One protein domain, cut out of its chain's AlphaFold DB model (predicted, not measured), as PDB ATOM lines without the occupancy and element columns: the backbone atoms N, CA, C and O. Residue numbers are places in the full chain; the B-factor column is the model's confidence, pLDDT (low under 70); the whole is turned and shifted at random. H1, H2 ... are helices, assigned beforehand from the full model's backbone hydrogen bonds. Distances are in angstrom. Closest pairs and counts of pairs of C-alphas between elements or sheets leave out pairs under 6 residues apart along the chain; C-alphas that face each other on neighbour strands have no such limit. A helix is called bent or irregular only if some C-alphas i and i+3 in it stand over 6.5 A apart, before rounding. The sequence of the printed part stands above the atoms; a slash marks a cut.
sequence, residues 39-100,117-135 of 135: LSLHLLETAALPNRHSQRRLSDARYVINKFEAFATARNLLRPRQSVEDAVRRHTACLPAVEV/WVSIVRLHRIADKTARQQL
ATOM      1  N   LEU A  39      -0.717  -3.606 -23.131       47.38
ATOM      2  CA  LEU A  39      -0.283  -3.399 -24.518       47.38
ATOM      3  C   LEU A  39       0.648  -2.185 -24.702       47.38
ATOM      4  O   LEU A  39       1.538  -2.212 -25.552       47.38
ATOM      5  N   SER A  40       0.509  -1.136 -23.888       52.31
ATOM      6  CA  SER A  40       1.263   0.115 -24.065       52.31
ATOM      7  C   SER A  40       2.698   0.030 -23.533       52.31
ATOM      8  O   SER A  40       3.591   0.713 -24.032       52.31
ATOM      9  N   LEU A  41       2.950  -0.819 -22.529       57.78
ATOM     10  CA  LEU A  41       4.259  -0.917 -21.868       57.78
ATOM     11  C   LEU A  41       5.258  -1.789 -22.641       57.78
ATOM     12  O   LEU A  41       6.468  -1.563 -22.560       57.78
ATOM     13  N   HIS A  42       4.778  -2.750 -23.437       56.88
ATOM     14  CA  HIS A  42       5.639  -3.506 -24.350       56.88
ATOM     15  C   HIS A  42       6.181  -2.628 -25.478       56.88
ATOM     16  O   HIS A  42       7.339  -2.780 -25.858       56.88
ATOM     17  N   LEU A  43       5.391  -1.660 -25.949       61.06
ATOM     18  CA  LEU A  43       5.752  -0.772 -27.058       61.06
ATOM     19  C   LEU A  43       6.705   0.369 -26.672       61.06
ATOM     20  O   LEU A  43       7.282   0.995 -27.560       61.06
ATOM     21  N   LEU A  44       6.870   0.651 -25.377       61.00
ATOM     22  CA  LEU A  44       7.685   1.764 -24.887       61.00
ATOM     23  C   LEU A  44       9.156   1.352 -24.772       61.00
ATOM     24  O   LEU A  44       9.499   0.559 -23.906       61.00
ATOM     25  N   GLU A  45      10.063   1.857 -25.601       65.62
ATOM     26  CA  GLU A  45      11.485   1.520 -25.441       65.62
ATOM     27  C   GLU A  45      12.060   2.096 -24.141       65.62
ATOM     28  O   GLU A  45      11.806   3.242 -23.777       65.62
ATOM     29  N   THR A  46      12.877   1.314 -23.427       60.56
ATOM     30  CA  THR A  46      13.508   1.786 -22.184       60.56
ATOM     31  C   THR A  46      14.389   3.006 -22.457       60.56
ATOM     32  O   THR A  46      14.363   3.954 -21.684       60.56
ATOM     33  N   ALA A  47      15.100   3.034 -23.587       60.41
ATOM     34  CA  ALA A  47      15.922   4.173 -23.997       60.41
ATOM     35  C   ALA A  47      15.107   5.446 -24.303       60.41
ATOM     36  O   ALA A  47      15.644   6.544 -24.214       60.41
ATOM     37  N   ALA A  48      13.809   5.312 -24.596       65.69
ATOM     38  CA  ALA A  48      12.915   6.435 -24.880       65.69
ATOM     39  C   ALA A  48      12.492   7.215 -23.620       65.69
ATOM     40  O   ALA A  48      11.844   8.258 -23.736       65.69
ATOM     41  N   LEU A  49      12.823   6.713 -22.420       72.25
ATOM     42  CA  LEU A  49      12.555   7.394 -21.156       72.25
ATOM     43  C   LEU A  49      13.768   8.231 -20.716       72.25
ATOM     44  O   LEU A  49      14.865   7.680 -20.588       72.25
ATOM     45  N   PRO A  50      13.575   9.523 -20.385       68.88
ATOM     46  CA  PRO A  50      14.677  10.457 -20.142       68.88
ATOM     47  C   PRO A  50      15.403  10.237 -18.808       68.88
ATOM     48  O   PRO A  50      16.521  10.705 -18.635       68.88
ATOM     49  N   ASN A  51      14.794   9.538 -17.840       80.00
ATOM     50  CA  ASN A  51      15.380   9.357 -16.511       80.00
ATOM     51  C   ASN A  51      15.585   7.880 -16.138       80.00
ATOM     52  O   ASN A  51      14.695   7.040 -16.302       80.00
ATOM     53  N   ARG A  52      16.747   7.582 -15.535       77.00
ATOM     54  CA  ARG A  52      17.160   6.228 -15.112       77.00
ATOM     55  C   ARG A  52      16.153   5.553 -14.172       77.00
ATOM     56  O   ARG A  52      15.982   4.335 -14.207       77.00
ATOM     57  N   HIS A  53      15.471   6.326 -13.330       73.50
ATOM     58  CA  HIS A  53      14.459   5.802 -12.413       73.50
ATOM     59  C   HIS A  53      13.226   5.258 -13.159       73.50
ATOM     60  O   HIS A  53      12.737   4.176 -12.845       73.50
ATOM     61  N   SER A  54      12.758   5.957 -14.187       70.81
ATOM     62  CA  SER A  54      11.602   5.575 -15.003       70.81
ATOM     63  C   SER A  54      11.956   4.440 -15.945       70.81
ATOM     64  O   SER A  54      11.164   3.515 -16.085       70.81
ATOM     65  N   GLN A  55      13.175   4.441 -16.491       77.56
ATOM     66  CA  GLN A  55      13.733   3.294 -17.210       77.56
ATOM     67  C   GLN A  55      13.680   2.021 -16.360       77.56
ATOM     68  O   GLN A  55      13.194   0.979 -16.802       77.56
ATOM     69  N   ARG A  56      14.122   2.116 -15.099       79.19
ATOM     70  CA  ARG A  56      14.065   0.997 -14.155       79.19
ATOM     71  C   ARG A  56      12.629   0.583 -13.839       79.19
ATOM     72  O   ARG A  56      12.334  -0.604 -13.894       79.19
ATOM     73  N   ARG A  57      11.728   1.534 -13.573       78.25
ATOM     74  CA  ARG A  57      10.304   1.240 -13.326       78.25
ATOM     75  C   ARG A  57       9.633   0.556 -14.516       78.25
ATOM     76  O   ARG A  57       8.857  -0.370 -14.309       78.25
ATOM     77  N   LEU A  58       9.948   0.970 -15.742       78.94
ATOM     78  CA  LEU A  58       9.448   0.327 -16.954       78.94
ATOM     79  C   LEU A  58      10.002  -1.094 -17.103       78.94
ATOM     80  O   LEU A  58       9.255  -2.011 -17.425       78.94
ATOM     81  N   SER A  59      11.295  -1.292 -16.835       80.94
ATOM     82  CA  SER A  59      11.908  -2.626 -16.816       80.94
ATOM     83  C   SER A  59      11.253  -3.541 -15.775       80.94
ATOM     84  O   SER A  59      11.017  -4.717 -16.054       80.94
ATOM     85  N   ASP A  60      10.939  -3.012 -14.591       79.56
ATOM     86  CA  ASP A  60      10.260  -3.759 -13.533       79.56
ATOM     87  C   ASP A  60       8.820  -4.116 -13.940       79.56
ATOM     88  O   ASP A  60       8.404  -5.262 -13.779       79.56
ATOM     89  N   ALA A  61       8.083  -3.177 -14.543       77.94
ATOM     90  CA  ALA A  61       6.731  -3.420 -15.047       77.94
ATOM     91  C   ALA A  61       6.709  -4.471 -16.168       77.94
ATOM     92  O   ALA A  61       5.919  -5.410 -16.114       77.94
ATOM     93  N   ARG A  62       7.621  -4.371 -17.142       82.50
ATOM     94  CA  ARG A  62       7.771  -5.358 -18.226       82.50
ATOM     95  C   ARG A  62       8.084  -6.747 -17.698       82.50
ATOM     96  O   ARG A  62       7.529  -7.723 -18.179       82.50
ATOM     97  N   TYR A  63       8.949  -6.840 -16.692       83.81
ATOM     98  CA  TYR A  63       9.264  -8.122 -16.070       83.81
ATOM     99  C   TYR A  63       8.014  -8.796 -15.483       83.81
ATOM    100  O   TYR A  63       7.794  -9.983 -15.709       83.81
ATOM    101  N   VAL A  64       7.180  -8.033 -14.770       80.19
ATOM    102  CA  VAL A  64       5.923  -8.535 -14.192       80.19
ATOM    103  C   VAL A  64       4.939  -8.958 -15.279       80.19
ATOM    104  O   VAL A  64       4.386 -10.052 -15.192       80.19
ATOM    105  N   ILE A  65       4.755  -8.133 -16.314       81.94
ATOM    106  CA  ILE A  65       3.861  -8.473 -17.427       81.94
ATOM    107  C   ILE A  65       4.342  -9.755 -18.112       81.94
ATOM    108  O   ILE A  65       3.551 -10.678 -18.254       81.94
ATOM    109  N   ASN A  66       5.638  -9.882 -18.406       82.75
ATOM    110  CA  ASN A  66       6.202 -11.096 -18.998       82.75
ATOM    111  C   ASN A  66       5.974 -12.339 -18.118       82.75
ATOM    112  O   ASN A  66       5.657 -13.403 -18.640       82.75
ATOM    113  N   LYS A  67       6.123 -12.231 -16.787       82.75
ATOM    114  CA  LYS A  67       5.824 -13.340 -15.855       82.75
ATOM    115  C   LYS A  67       4.348 -13.729 -15.921       82.75
ATOM    116  O   LYS A  67       4.042 -14.919 -15.977       82.75
ATOM    117  N   PHE A  68       3.443 -12.753 -15.951       80.69
ATOM    118  CA  PHE A  68       2.013 -13.017 -16.095       80.69
ATOM    119  C   PHE A  68       1.666 -13.631 -17.453       80.69
ATOM    120  O   PHE A  68       0.913 -14.598 -17.492       80.69
ATOM    121  N   GLU A  69       2.233 -13.127 -18.547       81.75
ATOM    122  CA  GLU A  69       2.029 -13.661 -19.897       81.75
ATOM    123  C   GLU A  69       2.562 -15.088 -20.026       81.75
ATOM    124  O   GLU A  69       1.857 -15.951 -20.548       81.75
ATOM    125  N   ALA A  70       3.751 -15.375 -19.489       83.12
ATOM    126  CA  ALA A  70       4.311 -16.723 -19.467       83.12
ATOM    127  C   ALA A  70       3.425 -17.681 -18.658       83.12
ATOM    128  O   ALA A  70       3.107 -18.778 -19.114       83.12
ATOM    129  N   PHE A  71       2.962 -17.251 -17.482       83.56
ATOM    130  CA  PHE A  71       2.080 -18.049 -16.630       83.56
ATOM    131  C   PHE A  71       0.698 -18.274 -17.260       83.56
ATOM    132  O   PHE A  71       0.141 -19.367 -17.158       83.56
ATOM    133  N   ALA A  72       0.149 -17.253 -17.921       79.81
ATOM    134  CA  ALA A  72      -1.114 -17.332 -18.644       79.81
ATOM    135  C   ALA A  72      -1.004 -18.252 -19.864       79.81
ATOM    136  O   ALA A  72      -1.896 -19.068 -20.082       79.81
ATOM    137  N   THR A  73       0.093 -18.155 -20.619       81.81
ATOM    138  CA  THR A  73       0.399 -19.036 -21.755       81.81
ATOM    139  C   THR A  73       0.501 -20.486 -21.296       81.81
ATOM    140  O   THR A  73      -0.190 -21.341 -21.836       81.81
ATOM    141  N   ALA A  74       1.269 -20.757 -20.236       84.25
ATOM    142  CA  ALA A  74       1.435 -22.105 -19.689       84.25
ATOM    143  C   ALA A  74       0.115 -22.749 -19.221       84.25
ATOM    144  O   ALA A  74       0.005 -23.970 -19.177       84.25
ATOM    145  N   ARG A  75      -0.893 -21.938 -18.874       82.94
ATOM    146  CA  ARG A  75      -2.230 -22.396 -18.457       82.94
ATOM    147  C   ARG A  75      -3.307 -22.226 -19.531       82.94
ATOM    148  O   ARG A  75      -4.486 -22.368 -19.220       82.94
ATOM    149  N   ASN A  76      -2.930 -21.898 -20.769       80.94
ATOM    150  CA  ASN A  76      -3.859 -21.642 -21.876       80.94
ATOM    151  C   ASN A  76      -4.959 -20.616 -21.536       80.94
ATOM    152  O   ASN A  76      -6.095 -20.697 -22.002       80.94
ATOM    153  N   LEU A  77      -4.623 -19.622 -20.710       76.31
ATOM    154  CA  LEU A  77      -5.556 -18.580 -20.274       76.31
ATOM    155  C   LEU A  77      -5.695 -17.449 -21.299       76.31
ATOM    156  O   LEU A  77      -6.513 -16.552 -21.093       76.31
ATOM    157  N   LEU A  78      -4.899 -17.446 -22.373       72.38
ATOM    158  CA  LEU A  78      -4.958 -16.457 -23.449       72.38
ATOM    159  C   LEU A  78      -6.060 -16.839 -24.446       72.38
ATOM    160  O   LEU A  78      -5.982 -17.873 -25.099       72.38
ATOM    161  N   ARG A  79      -7.091 -15.994 -24.574       65.06
ATOM    162  CA  ARG A  79      -8.176 -16.165 -25.555       65.06
ATOM    163  C   ARG A  79      -8.233 -14.981 -26.526       65.06
ATOM    164  O   ARG A  79      -8.036 -13.849 -26.081       65.06
ATOM    165  N   PRO A  80      -8.515 -15.183 -27.820       60.62
ATOM    166  CA  PRO A  80      -8.831 -14.081 -28.731       60.62
ATOM    167  C   PRO A  80     -10.096 -13.340 -28.259       60.62
ATOM    168  O   PRO A  80     -11.029 -13.994 -27.810       60.62
ATOM    169  N   ARG A  81     -10.134 -12.000 -28.379       57.59
ATOM    170  CA  ARG A  81     -11.276 -11.120 -28.014       57.59
ATOM    171  C   ARG A  81     -11.776 -11.278 -26.570       57.59
ATOM    172  O   ARG A  81     -12.746 -11.975 -26.303       57.59
ATOM    173  N   GLN A  82     -11.133 -10.583 -25.640       63.12
ATOM    174  CA  GLN A  82     -11.498 -10.641 -24.224       63.12
ATOM    175  C   GLN A  82     -12.340  -9.455 -23.793       63.12
ATOM    176  O   GLN A  82     -12.042  -8.315 -24.153       63.12
ATOM    177  N   SER A  83     -13.336  -9.750 -22.963       73.81
ATOM    178  CA  SER A  83     -14.027  -8.752 -22.157       73.81
ATOM    179  C   SER A  83     -13.119  -8.217 -21.041       73.81
ATOM    180  O   SER A  83     -12.086  -8.812 -20.706       73.81
ATOM    181  N   VAL A  84     -13.500  -7.089 -20.440       72.50
ATOM    182  CA  VAL A  84     -12.794  -6.532 -19.274       72.50
ATOM    183  C   VAL A  84     -12.848  -7.523 -18.104       72.50
ATOM    184  O   VAL A  84     -11.856  -7.721 -17.403       72.50
ATOM    185  N   GLU A  85     -13.966  -8.226 -17.942       72.88
ATOM    186  CA  GLU A  85     -14.182  -9.239 -16.913       72.88
ATOM    187  C   GLU A  85     -13.245 -10.442 -17.097       72.88
ATOM    188  O   GLU A  85     -12.689 -10.955 -16.124       72.88
ATOM    189  N   ASP A  86     -13.009 -10.870 -18.342       69.06
ATOM    190  CA  ASP A  86     -12.029 -11.917 -18.657       69.06
ATOM    191  C   ASP A  86     -10.602 -11.491 -18.311       69.06
ATOM    192  O   ASP A  86      -9.820 -12.297 -17.796       69.06
ATOM    193  N   ALA A  87     -10.262 -10.223 -18.556       68.12
ATOM    194  CA  ALA A  87      -8.960  -9.679 -18.197       68.12
ATOM    195  C   ALA A  87      -8.757  -9.661 -16.672       68.12
ATOM    196  O   ALA A  87      -7.697 -10.070 -16.190       68.12
ATOM    197  N   VAL A  88      -9.782  -9.275 -15.902       74.00
ATOM    198  CA  VAL A  88      -9.752  -9.295 -14.427       74.00
ATOM    199  C   VAL A  88      -9.635 -10.724 -13.890       74.00
ATOM    200  O   VAL A  88      -8.803 -10.992 -13.014       74.00
ATOM    201  N   ARG A  89     -10.411 -11.670 -14.438       73.38
ATOM    202  CA  ARG A  89     -10.327 -13.093 -14.069       73.38
ATOM    203  C   ARG A  89      -8.938 -13.659 -14.336       73.38
ATOM    204  O   ARG A  89      -8.362 -14.286 -13.448       73.38
ATOM    205  N   ARG A  90      -8.364 -13.392 -15.515       75.06
ATOM    206  CA  ARG A  90      -6.989 -13.806 -15.822       75.06
ATOM    207  C   ARG A  90      -6.005 -13.197 -14.844       75.06
ATOM    208  O   ARG A  90      -5.172 -13.921 -14.315       75.06
ATOM    209  N   HIS A  91      -6.082 -11.889 -14.622       73.50
ATOM    210  CA  HIS A  91      -5.156 -11.211 -13.726       73.50
ATOM    211  C   HIS A  91      -5.157 -11.875 -12.344       73.50
ATOM    212  O   HIS A  91      -4.099 -12.213 -11.823       73.50
ATOM    213  N   THR A  92      -6.347 -12.151 -11.809       79.44
ATOM    214  CA  THR A  92      -6.519 -12.839 -10.523       79.44
ATOM    215  C   THR A  92      -5.925 -14.249 -10.548       79.44
ATOM    216  O   THR A  92      -5.164 -14.609  -9.654       79.44
ATOM    217  N   ALA A  93      -6.187 -15.025 -11.603       80.44
ATOM    218  CA  ALA A  93      -5.622 -16.366 -11.775       80.44
ATOM    219  C   ALA A  93      -4.089 -16.368 -11.928       80.44
ATOM    220  O   ALA A  93      -3.434 -17.354 -11.599       80.44
ATOM    221  N   CYS A  94      -3.513 -15.274 -12.426       78.69
ATOM    222  CA  CYS A  94      -2.081 -15.119 -12.633       78.69
ATOM    223  C   CYS A  94      -1.345 -14.536 -11.417       78.69
ATOM    224  O   CYS A  94      -0.116 -14.582 -11.414       78.69
ATOM    225  N   LEU A  95      -2.039 -14.048 -10.376       78.06
ATOM    226  CA  LEU A  95      -1.424 -13.509  -9.150       78.06
ATOM    227  C   LEU A  95      -0.328 -14.405  -8.536       78.06
ATOM    228  O   LEU A  95       0.716 -13.854  -8.172       78.06
ATOM    229  N   PRO A  96      -0.470 -15.749  -8.492       79.62
ATOM    230  CA  PRO A  96       0.577 -16.622  -7.960       79.62
ATOM    231  C   PRO A  96       1.923 -16.511  -8.699       79.62
ATOM    232  O   PRO A  96       2.971 -16.802  -8.132       79.62
ATOM    233  N   ALA A  97       1.939 -16.046  -9.955       77.00
ATOM    234  CA  ALA A  97       3.165 -15.889 -10.746       77.00
ATOM    235  C   ALA A  97       4.147 -14.853 -10.168       77.00
ATOM    236  O   ALA A  97       5.343 -14.904 -10.459       77.00
ATOM    237  N   VAL A  98       3.642 -13.898  -9.383       74.00
ATOM    238  CA  VAL A  98       4.431 -12.836  -8.740       74.00
ATOM    239  C   VAL A  98       4.370 -12.901  -7.218       74.00
ATOM    240  O   VAL A  98       4.885 -12.011  -6.538       74.00
ATOM    241  N   GLU A  99       3.784 -13.963  -6.674       75.50
ATOM    242  CA  GLU A  99       3.731 -14.188  -5.240       75.50
ATOM    243  C   GLU A  99       5.150 -14.330  -4.681       75.50
ATOM    244  O   GLU A  99       6.029 -14.955  -5.279       75.50
ATOM    245  N   VAL A 100       5.415 -13.661  -3.561       68.06
ATOM    246  CA  VAL A 100       6.713 -13.709  -2.887       68.06
ATOM    247  C   VAL A 100       6.578 -14.612  -1.678       68.06
ATOM    248  O   VAL A 100       5.712 -14.391  -0.834       68.06
ATOM    249  N   TRP A 117       6.384  -2.997  -5.016       64.12
ATOM    250  CA  TRP A 117       6.529  -3.667  -6.318       64.12
ATOM    251  C   TRP A 117       7.986  -3.850  -6.766       64.12
ATOM    252  O   TRP A 117       8.384  -4.932  -7.189       64.12
ATOM    253  N   VAL A 118       8.820  -2.826  -6.572       65.88
ATOM    254  CA  VAL A 118      10.265  -2.872  -6.873       65.88
ATOM    255  C   VAL A 118      10.976  -3.978  -6.082       65.88
ATOM    256  O   VAL A 118      11.937  -4.588  -6.547       65.88
ATOM    257  N   SER A 119      10.509  -4.249  -4.865       68.06
ATOM    258  CA  SER A 119      11.056  -5.302  -4.012       68.06
ATOM    259  C   SER A 119      10.629  -6.690  -4.469       68.06
ATOM    260  O   SER A 119      11.471  -7.580  -4.493       68.06
ATOM    261  N   ILE A 120       9.365  -6.852  -4.867       71.38
ATOM    262  CA  ILE A 120       8.825  -8.103  -5.418       71.38
ATOM    263  C   ILE A 120       9.617  -8.503  -6.664       71.38
ATOM    264  O   ILE A 120      10.189  -9.589  -6.715       71.38
ATOM    265  N   VAL A 121       9.759  -7.581  -7.621       76.50
ATOM    266  CA  VAL A 121      10.522  -7.818  -8.856       76.50
ATOM    267  C   VAL A 121      11.976  -8.168  -8.564       76.50
ATOM    268  O   VAL A 121      12.525  -9.093  -9.160       76.50
ATOM    269  N   ARG A 122      12.620  -7.455  -7.632       80.19
ATOM    270  CA  ARG A 122      14.010  -7.746  -7.265       80.19
ATOM    271  C   ARG A 122      14.168  -9.156  -6.694       80.19
ATOM    272  O   ARG A 122      15.142  -9.813  -7.045       80.19
ATOM    273  N   LEU A 123      13.258  -9.600  -5.829       79.94
ATOM    274  CA  LEU A 123      13.311 -10.937  -5.229       79.94
ATOM    275  C   LEU A 123      13.132 -12.026  -6.285       79.94
ATOM    276  O   LEU A 123      13.941 -12.944  -6.344       79.94
ATOM    277  N   HIS A 124      12.151 -11.862  -7.173       79.12
ATOM    278  CA  HIS A 124      11.932 -12.780  -8.291       79.12
ATOM    279  C   HIS A 124      13.133 -12.841  -9.243       79.12
ATOM    280  O   HIS A 124      13.570 -13.925  -9.609       79.12
ATOM    281  N   ARG A 125      13.763 -11.703  -9.566       83.19
ATOM    282  CA  ARG A 125      14.993 -11.685 -10.383       83.19
ATOM    283  C   ARG A 125      16.169 -12.394  -9.714       83.19
ATOM    284  O   ARG A 125      16.967 -13.014 -10.409       83.19
ATOM    285  N   ILE A 126      16.312 -12.263  -8.394       81.50
ATOM    286  CA  ILE A 126      17.357 -12.969  -7.643       81.50
ATOM    287  C   ILE A 126      17.081 -14.473  -7.683       81.50
ATOM    288  O   ILE A 126      17.977 -15.220  -8.052       81.50
ATOM    289  N   ALA A 127      15.848 -14.891  -7.391       79.88
ATOM    290  CA  ALA A 127      15.449 -16.295  -7.429       79.88
ATOM    291  C   ALA A 127      15.654 -16.918  -8.821       79.88
ATOM    292  O   ALA A 127      16.303 -17.955  -8.932       79.88
ATOM    293  N   ASP A 128      15.202 -16.249  -9.887       81.38
ATOM    294  CA  ASP A 128      15.399 -16.701 -11.270       81.38
ATOM    295  C   ASP A 128      16.898 -16.802 -11.620       81.38
ATOM    296  O   ASP A 128      17.311 -17.716 -12.332       81.38
ATOM    297  N   LYS A 129      17.734 -15.868 -11.136       82.00
ATOM    298  CA  LYS A 129      19.188 -15.915 -11.353       82.00
ATOM    299  C   LYS A 129      19.818 -17.101 -10.625       82.00
ATOM    300  O   LYS A 129      20.641 -17.783 -11.222       82.00
ATOM    301  N   THR A 130      19.434 -17.345  -9.373       78.00
ATOM    302  CA  THR A 130      19.919 -18.486  -8.588       78.00
ATOM    303  C   THR A 130      19.509 -19.811  -9.230       78.00
ATOM    304  O   THR A 130      20.358 -20.677  -9.388       78.00
ATOM    305  N   ALA A 131      18.263 -19.939  -9.697       77.75
ATOM    306  CA  ALA A 131      17.791 -21.136 -10.395       77.75
ATOM    307  C   ALA A 131      18.592 -21.426 -11.679       77.75
ATOM    308  O   ALA A 131      18.900 -22.574 -11.968       77.75
ATOM    309  N   ARG A 132      18.989 -20.388 -12.429       74.38
ATOM    310  CA  ARG A 132      19.841 -20.533 -13.627       74.38
ATOM    311  C   ARG A 132      21.297 -20.887 -13.328       74.38
ATOM    312  O   ARG A 132      21.992 -21.294 -14.242       74.38
ATOM    313  N   GLN A 133      21.773 -20.649 -12.109       71.00
ATOM    314  CA  GLN A 133      23.140 -20.982 -11.688       71.00
ATOM    315  C   GLN A 133      23.248 -22.394 -11.095       71.00
ATOM    316  O   GLN A 133      24.354 -22.844 -10.818       71.00
ATOM    317  N   GLN A 134      22.113 -23.051 -10.851       58.25
ATOM    318  CA  GLN A 134      22.024 -24.416 -10.322       58.25
ATOM    319  C   GLN A 134      21.713 -25.461 -11.408       58.25
ATOM    320  O   GLN A 134      21.616 -26.643 -11.093       58.25
ATOM    321  N   LEU A 135      21.547 -25.013 -12.656       52.22
ATOM    322  CA  LEU A 135      21.502 -25.827 -13.873       52.22
ATOM    323  C   LEU A 135      22.879 -25.794 -14.539       52.22
ATOM    324  O   LEU A 135      23.266 -26.840 -15.096       52.22
TER     325      LEU A 135
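What this domain is: This is residues 39 to 100 and 117 to 135 of the 135 residues of an uncharacterized protein of Phytophthora megakarya (UniProt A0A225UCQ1). One long helix, H2, is the spine, with the other helices set on it at different places: the small H1 on residues 58 to 62, H4 on residues 57 to 64, and H3 crossing residues 64 to 72. The last part of H4 and the end after it, residues 126 to 135, stick out. The printed part has 81 residues with four named helices, in the order H1, H2, H3, H4, and no named strand; the class is all helix. The whole is only just loose, close to compact, with a radius of gyration of the C-alphas of 14.4 A and spans of 36 by 35 by 20 A.

Where its parts are: H1, residues 39 to 42, begins at C-alpha 39 at (-0.283, -3.399, -24.518). H2, residues 52 to 74, is 32.7 A long from first to last C-alpha. H3, residues 84 to 98, is 21.2 A long and irregular, with C-alphas 93 and 96 7.3 A apart. H4, residues 117 to 133, is 24.6 A long and ends at C-alpha 133 at (23.140, -20.982, -11.688).

How they stand to each other: H2 is the hub and touches the three others; the helix packing is mostly crossed, with none of the three touching pairs H2 and H3, H2 and H4, and H3 and H4 at a shallow tilt. H1 touches H2, the closest C-alphas being those of Leu 41 and Arg 62, 6.7 A apart. H3 touches H2 about perpendicular, at 79 degrees, closest at the C-alphas of Phe 68 and Cys 94, 5.8 A. H4 touches H2 with residues 118 to 121 alone, at a steep tilt of 63 degrees, the same way, closest at the C-alphas of Asp 60 and Val 121, 6.2 A. H3 and H4 only just touch, with 3 pairs of C-alphas within 8 A, the closest those of Val 98 and Ile 120, 7.3 A. H1 is apart from H3 and H4. In H2 and H4 every O i to N i+4 pair is within hydrogen-bond range, in H3 8 of 11; H1 is too short for such a pair.

The domain as a whole: The C-alphas of Ser 83 and Gln 134, 41.1 A, are the two farthest apart. Residues 101 to 116 are not printed, and C-alphas 100 and 117 are 10.6 A apart across this cut. The links H1 to H2 and H2 to H3 are short. Mean pLDDT of the printed part is 73.6, and 23 residues are under 70, among them 39 to 48 and 79 to 82.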